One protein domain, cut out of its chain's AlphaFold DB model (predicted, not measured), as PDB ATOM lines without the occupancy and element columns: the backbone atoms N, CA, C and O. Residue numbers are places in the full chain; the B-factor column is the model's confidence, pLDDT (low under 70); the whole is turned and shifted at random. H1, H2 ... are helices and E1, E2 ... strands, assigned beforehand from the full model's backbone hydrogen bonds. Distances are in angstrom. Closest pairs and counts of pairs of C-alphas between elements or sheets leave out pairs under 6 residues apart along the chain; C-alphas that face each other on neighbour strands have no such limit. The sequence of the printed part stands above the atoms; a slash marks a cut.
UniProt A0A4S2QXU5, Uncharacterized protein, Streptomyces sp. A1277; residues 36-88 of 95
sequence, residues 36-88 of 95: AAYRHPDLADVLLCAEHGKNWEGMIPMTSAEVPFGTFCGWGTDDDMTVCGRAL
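What this domain is: This is residues 36 to 88 of the 95 residues of an uncharacterized protein of Streptomyces sp. A1277 (UniProt A0A4S2QXU5). This model has little regular structure: a small sheet with H1, a short helix, over one face, and a long looping tail, residues 64 to 88, whose tip, residues 77 to 82, sticks out. The 53 printed residues run E1, E2, H1, E3, class mixed, with under half in named elements; the antiparallel sheet's order is E2, E1, E3. The whole is compact, radius of gyration of the C-alphas 10.4 A, spanning 32 by 24 by 19 A.

Where its parts are: Find C-alpha 36 at (8.237, 63.554, 90.215); E1 runs from there to 39, 10.3 A. E2 is residues 47 to 49, 6.8 A; H1, 50 to 53, 5.4 A; E3, 60 to 63, 10.0 A, ending at (7.071, 58.569, 90.758).

How they stand to each other: Look at inner strand E1: N 39 and O 60 of E3 are 2.9 A apart, within hydrogen-bond range. E1 and E2 form a hairpin, with N 38 and O 48 at 2.8 A. E2, H1, E3 make a split strand-helix-strand unit, same-way strands with E1 between, crossover right-handed. H1 is on the sheet, height 7.4 A, only just over E1 with 3 C-alphas; the closest C-alphas, Ala 37 and Ala 50, are 5.0 A apart. H1 is too short for an O i to N i+4 pair, and its one O i to N i+3 pair is out of range.

The domain as a whole: C-alphas 65 and 79 are farthest apart, 32.4 A. The printed part has no cut and no long link between elements. Residues 76 to 83 are under pLDDT 70.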
ATOM      1  N   ALA A  36       6.941  62.924  90.433       84.25
ATOM      2  CA  ALA A  36       8.237  63.554  90.215       84.25
ATOM      3  C   ALA A  36       8.350  64.069  88.777       84.25
ATOM      4  O   ALA A  36       8.940  65.123  88.537       84.25
ATOM      5  N   ALA A  37       7.750  63.340  87.836       88.50
ATOM      6  CA  ALA A  37       7.734  63.681  86.426       88.50
ATOM      7  C   ALA A  37       6.495  63.104  85.733       88.50
ATOM      8  O   ALA A  37       5.750  62.314  86.308       88.50
ATOM      9  N   TYR A  38       6.312  63.486  84.480       88.25
ATOM     10  CA  TYR A  38       5.315  62.956  83.566       88.25
ATOM     11  C   TYR A  38       6.017  62.477  82.300       88.25
ATOM     12  O   TYR A  38       6.904  63.163  81.793       88.25
ATOM     13  N   ARG A  39       5.628  61.312  81.793       87.31
ATOM     14  CA  ARG A  39       6.154  60.742  80.552       87.31
ATOM     15  C   ARG A  39       5.146  60.893  79.426       87.31
ATOM     16  O   ARG A  39       3.971  60.570  79.605       87.31
ATOM     17  N   HIS A  40       5.639  61.309  78.264       84.56
ATOM     18  CA  HIS A  40       4.842  61.319  77.048       84.56
ATOM     19  C   HIS A  40       4.597  59.874  76.568       84.56
ATOM     20  O   HIS A  40       5.558  59.106  76.468       84.56
ATOM     21  N   PRO A  41       3.346  59.473  76.270       82.12
ATOM     22  CA  PRO A  41       3.046  58.114  75.816       82.12
ATOM     23  C   PRO A  41       3.653  57.806  74.439       82.12
ATOM     24  O   PRO A  41       4.226  56.736  74.256       82.12
ATOM     25  N   ASP A  42       3.581  58.757  73.502       80.75
ATOM     26  CA  ASP A  42       4.042  58.550  72.117       80.75
ATOM     27  C   ASP A  42       5.506  58.928  71.849       80.75
ATOM     28  O   ASP A  42       6.122  58.405  70.922       80.75
ATOM     29  N   LEU A  43       6.085  59.834  72.643       77.62
ATOM     30  CA  LEU A  43       7.455  60.300  72.460       77.62
ATOM     31  C   LEU A  43       8.357  59.604  73.474       77.62
ATOM     32  O   LEU A  43       8.341  59.912  74.670       77.62
ATOM     33  N   ALA A  44       9.144  58.645  72.984       71.00
ATOM     34  CA  ALA A  44      10.190  58.020  73.777       71.00
ATOM     35  C   ALA A  44      11.139  59.099  74.328       71.00
ATOM     36  O   ALA A  44      11.451  60.071  73.647       71.00
ATOM     37  N   ASP A  45      11.543  58.945  75.588       73.50
ATOM     38  CA  ASP A  45      12.482  59.825  76.300       73.50
ATOM     39  C   ASP A  45      12.012  61.262  76.587       73.50
ATOM     40  O   ASP A  45      12.712  62.009  77.278       73.50
ATOM     41  N   VAL A  46      10.798  61.645  76.176       82.19
ATOM     42  CA  VAL A  46      10.213  62.928  76.584       82.19
ATOM     43  C   VAL A  46       9.640  62.805  77.991       82.19
ATOM     44  O   VAL A  46       8.579  62.218  78.232       82.19
ATOM     45  N   LEU A  47      10.372  63.400  78.927       87.12
ATOM     46  CA  LEU A  47       9.983  63.542  80.320       87.12
ATOM     47  C   LEU A  47       9.745  65.012  80.648       87.12
ATOM     48  O   LEU A  47      10.547  65.882  80.310       87.12
ATOM     49  N   LEU A  48       8.658  65.288  81.354       87.12
ATOM     50  CA  LEU A  48       8.285  66.613  81.828       87.12
ATOM     51  C   LEU A  48       8.333  66.651  83.352       87.12
ATOM     52  O   LEU A  48       7.934  65.698  84.015       87.12
ATOM     53  N   CYS A  49       8.784  67.759  83.937       85.88
ATOM     54  CA  CYS A  49       8.667  67.937  85.383       85.88
ATOM     55  C   CYS A  49       7.196  68.063  85.801       85.88
ATOM     56  O   CYS A  49       6.315  68.331  84.978       85.88
ATOM     57  N   ALA A  50       6.932  67.911  87.099       83.19
ATOM     58  CA  ALA A  50       5.581  68.001  87.640       83.19
ATOM     59  C   ALA A  50       4.852  69.306  87.260       83.19
ATOM     60  O   ALA A  50       3.655  69.271  87.008       83.19
ATOM     61  N   GLU A  51       5.548  70.444  87.178       81.69
ATOM     62  CA  GLU A  51       4.944  71.725  86.773       81.69
ATOM     63  C   GLU A  51       4.489  71.729  85.311       81.69
ATOM     64  O   GLU A  51       3.432  72.270  85.001       81.69
ATOM     65  N   HIS A  52       5.264  71.112  84.422       84.00
ATOM     66  CA  HIS A  52       5.010  71.159  82.988       84.00
ATOM     67  C   HIS A  52       4.071  70.055  82.508       84.00
ATOM     68  O   HIS A  52       3.249  70.304  81.635       84.00
ATOM     69  N   GLY A  53       4.130  68.868  83.113       79.75
ATOM     70  CA  GLY A  53       3.247  67.760  82.751       79.75
ATOM     71  C   GLY A  53       1.872  67.782  83.426       79.75
ATOM     72  O   GLY A  53       0.964  67.112  82.950       79.75
ATOM     73  N   LYS A  54       1.670  68.565  84.499       75.94
ATOM     74  CA  LYS A  54       0.411  68.552  85.277       75.94
ATOM     75  C   LYS A  54      -0.832  68.941  84.471       75.94
ATOM     76  O   LYS A  54      -1.924  68.512  84.824       75.94
ATOM     77  N   ASN A  55      -0.673  69.751  83.426       73.00
ATOM     78  CA  ASN A  55      -1.792  70.265  82.628       73.00
ATOM     79  C   ASN A  55      -1.978  69.529  81.292       73.00
ATOM     80  O   ASN A  55      -2.774  69.970  80.471       73.00
ATOM     81  N   TRP A  56      -1.223  68.456  81.049       74.75
ATOM     82  CA  TRP A  56      -1.252  67.734  79.781       74.75
ATOM     83  C   TRP A  56      -2.075  66.456  79.929       74.75
ATOM     84  O   TRP A  56      -1.750  65.580  80.734       74.75
ATOM     85  N   GLU A  57      -3.146  66.346  79.145       77.75
ATOM     86  CA  GLU A  57      -3.964  65.137  79.099       77.75
ATOM     87  C   GLU A  57      -3.190  63.981  78.452       77.75
ATOM     88  O   GLU A  57      -2.424  64.169  77.509       77.75
ATOM     89  N   GLY A  58      -3.370  62.771  78.983       82.00
ATOM     90  CA  GLY A  58      -2.714  61.565  78.463       82.00
ATOM     91  C   GLY A  58      -1.259  61.370  78.902       82.00
ATOM     92  O   GLY A  58      -0.660  60.347  78.574       82.00
ATOM     93  N   MET A  59      -0.690  62.291  79.682       84.50
ATOM     94  CA  MET A  59       0.628  62.098  80.284       84.50
ATOM     95  C   MET A  59       0.609  61.000  81.348       84.50
ATOM     96  O   MET A  59      -0.264  60.963  82.216       84.50
ATOM     97  N   ILE A  60       1.627  60.140  81.330       87.69
ATOM     98  CA  ILE A  60       1.772  59.062  82.308       87.69
ATOM     99  C   ILE A  60       2.512  59.624  83.531       87.69
ATOM    100  O   ILE A  60       3.691  59.976  83.406       87.69
ATOM    101  N   PRO A  61       1.868  59.744  84.707       87.00
ATOM    102  CA  PRO A  61       2.538  60.226  85.906       87.00
ATOM    103  C   PRO A  61       3.601  59.222  86.351       87.00
ATOM    104  O   PRO A  61       3.343  58.024  86.433       87.00
ATOM    105  N   MET A  62       4.791  59.724  86.668       86.19
ATOM    106  CA  MET A  62       5.914  58.933  87.157       86.19
ATOM    107  C   MET A  62       6.305  59.366  88.564       86.19
ATOM    108  O   MET A  62       6.474  60.553  88.878       86.19
ATOM    109  N   THR A  63       6.512  58.381  89.423       85.00
ATOM    110  CA  THR A  63       7.071  58.569  90.758       85.00
ATOM    111  C   THR A  63       8.593  58.701  90.694       85.00
ATOM    112  O   THR A  63       9.244  58.272  89.745       85.00
ATOM    113  N   SER A  64       9.203  59.241  91.752       80.81
ATOM    114  CA  SER A  64      10.672  59.377  91.829       80.81
ATOM    115  C   SER A  64      11.463  58.063  91.713       80.81
ATOM    116  O   SER A  64      12.665  58.113  91.472       80.81
ATOM    117  N   ALA A  65      10.823  56.907  91.922       82.00
ATOM    118  CA  ALA A  65      11.447  55.595  91.756       82.00
ATOM    119  C   ALA A  65      11.458  55.130  90.292       82.00
ATOM    120  O   ALA A  65      12.315  54.340  89.909       82.00
ATOM    121  N   GLU A  66      10.513  55.619  89.491       84.81
ATOM    122  CA  GLU A  66      10.355  55.260  88.081       84.81
ATOM    123  C   GLU A  66      11.137  56.208  87.168       84.81
ATOM    124  O   GLU A  66      11.512  55.830  86.061       84.81
ATOM    125  N   VAL A  67      11.387  57.441  87.623       81.56
ATOM    126  CA  VAL A  67      12.161  58.435  86.874       81.56
ATOM    127  C   VAL A  67      13.629  57.997  86.788       81.56
ATOM    128  O   VAL A  67      14.289  57.875  87.825       81.56
ATOM    129  N   PRO A  68      14.185  57.808  85.575       81.12
ATOM    130  CA  PRO A  68      15.583  57.438  85.423       81.12
ATOM    131  C   PRO A  68      16.508  58.525  85.984       81.12
ATOM    132  O   PRO A  68      16.272  59.726  85.817       81.12
ATOM    133  N   PHE A  69      17.581  58.108  86.658       78.38
ATOM    134  CA  PHE A  69      18.565  59.034  87.212       78.38
ATOM    135  C   PHE A  69      19.220  59.874  86.111       78.38
ATOM    136  O   PHE A  69      19.556  59.366  85.048       78.38
ATOM    137  N   GLY A  70      19.433  61.161  86.396       75.00
ATOM    138  CA  GLY A  70      20.089  62.078  85.459       75.00
ATOM    139  C   GLY A  70      19.209  62.528  84.291       75.00
ATOM    140  O   GLY A  70      19.733  63.068  83.327       75.00
ATOM    141  N   THR A  71      17.893  62.324  84.362       81.44
ATOM    142  CA  THR A  71      16.950  62.846  83.364       81.44
ATOM    143  C   THR A  71      16.571  64.299  83.634       81.44
ATOM    144  O   THR A  71      16.634  64.794  84.766       81.44
ATOM    145  N   PHE A  72      16.157  64.989  82.572       82.44
ATOM    146  CA  PHE A  72      15.806  66.403  82.585       82.44
ATOM    147  C   PHE A  72      14.437  66.620  81.950       82.44
ATOM    148  O   PHE A  72      13.997  65.840  81.110       82.44
ATOM    149  N   CYS A  73      13.771  67.699  82.353       85.12
ATOM    150  CA  CYS A  73      12.542  68.141  81.711       85.12
ATOM    151  C   CYS A  73      12.830  68.593  80.270       85.12
ATOM    152  O   CYS A  73      13.489  69.615  80.073       85.12
ATOM    153  N   GLY A  74      12.289  67.861  79.292       78.62
ATOM    154  CA  GLY A  74      12.458  68.088  77.853       78.62
ATOM    155  C   GLY A  74      11.515  69.127  77.241       78.62
ATOM    156  O   GLY A  74      11.458  69.247  76.026       78.62
ATOM    157  N   TRP A  75      10.757  69.872  78.051       78.88
ATOM    158  CA  TRP A  75       9.928  70.970  77.546       78.88
ATOM    159  C   TRP A  75      10.807  72.144  77.082       78.88
ATOM    160  O   TRP A  75      11.478  72.755  77.917       78.88
ATOM    161  N   GLY A  76      10.789  72.458  75.783       63.62
ATOM    162  CA  GLY A  76      11.211  73.735  75.197       63.62
ATOM    163  C   GLY A  76      10.132  74.294  74.264       63.62
ATOM    164  O   GLY A  76       9.618  73.548  73.440       63.62
ATOM    165  N   THR A  77       9.757  75.565  74.440       55.25
ATOM    166  CA  THR A  77       8.750  76.281  73.627       55.25
ATOM    167  C   THR A  77       9.139  76.369  72.157       55.25
ATOM    168  O   THR A  77      10.324  76.360  71.869       55.25
ATOM    169  N   ASP A  78       8.164  76.530  71.251       49.31
ATOM    170  CA  ASP A  78       8.391  76.794  69.811       49.31
ATOM    171  C   ASP A  78       9.326  78.005  69.581       49.31
ATOM    172  O   ASP A  78      10.077  78.054  68.618       49.31
ATOM    173  N   ASP A  79       9.377  78.937  70.542       58.59
ATOM    174  CA  ASP A  79      10.336  80.050  70.593       58.59
ATOM    175  C   ASP A  79      11.782  79.659  71.003       58.59
ATOM    176  O   ASP A  79      12.610  80.547  71.206       58.59
ATOM    177  N   ASP A  80      12.073  78.362  71.182       55.28
ATOM    178  CA  ASP A  80      13.360  77.640  71.352       55.28
ATOM    179  C   ASP A  80      14.430  78.197  72.321       55.28
ATOM    180  O   ASP A  80      15.476  77.583  72.537       55.28
ATOM    181  N   MET A  81      14.200  79.329  72.984       55.03
ATOM    182  CA  MET A  81      15.230  80.001  73.785       55.03
ATOM    183  C   MET A  81      15.236  79.591  75.260       55.03
ATOM    184  O   MET A  81      16.159  79.943  75.997       55.03
ATOM    185  N   THR A  82      14.245  78.818  75.708       57.41
ATOM    186  CA  THR A  82      14.157  78.359  77.101       57.41
ATOM    187  C   THR A  82      13.675  76.920  77.183       57.41
ATOM    188  O   THR A  82      12.492  76.642  77.371       57.41
ATOM    189  N   VAL A  83      14.621  75.984  77.108       68.31
ATOM    190  CA  VAL A  83      14.396  74.626  77.607       68.31
ATOM    191  C   VAL A  83      14.302  74.669  79.129       68.31
ATOM    192  O   VAL A  83      15.129  75.291  79.798       68.31
ATOM    193  N   CYS A  84      13.304  73.999  79.704       81.12
ATOM    194  CA  CYS A  84      13.127  73.965  81.153       81.12
ATOM    195  C   CYS A  84      14.387  73.461  81.866       81.12
ATOM    196  O   CYS A  84      14.713  73.969  82.939       81.12
ATOM    197  N   GLY A  85      15.032  72.416  81.333       72.06
ATOM    198  CA  GLY A  85      16.316  71.902  81.818       72.06
ATOM    199  C   GLY A  85      16.342  71.462  83.289       72.06
ATOM    200  O   GLY A  85      17.410  71.151  83.810       72.06
ATOM    201  N   ARG A  86      15.201  71.430  83.999       77.06
ATOM    202  CA  ARG A  86      15.163  71.017  85.407       77.06
ATOM    203  C   ARG A  86      15.480  69.539  85.489       77.06
ATOM    204  O   ARG A  86      14.782  68.714  84.899       77.06
ATOM    205  N   ALA A  87      16.510  69.217  86.259       75.25
ATOM    206  CA  ALA A  87      16.852  67.847  86.578       75.25
ATOM    207  C   ALA A  87      15.705  67.205  87.370       75.25
ATOM    208  O   ALA A  87      15.347  67.684  88.446       75.25
ATOM    209  N   LEU A  88      15.172  66.094  86.863       78.62
ATOM    210  CA  LEU A  88      14.059  65.343  87.460       78.62
ATOM    211  C   LEU A  88      14.518  64.428  88.605       78.62
ATOM    212  O   LEU A  88      13.730  63.680  89.183       78.62
TER     213      LEU A  88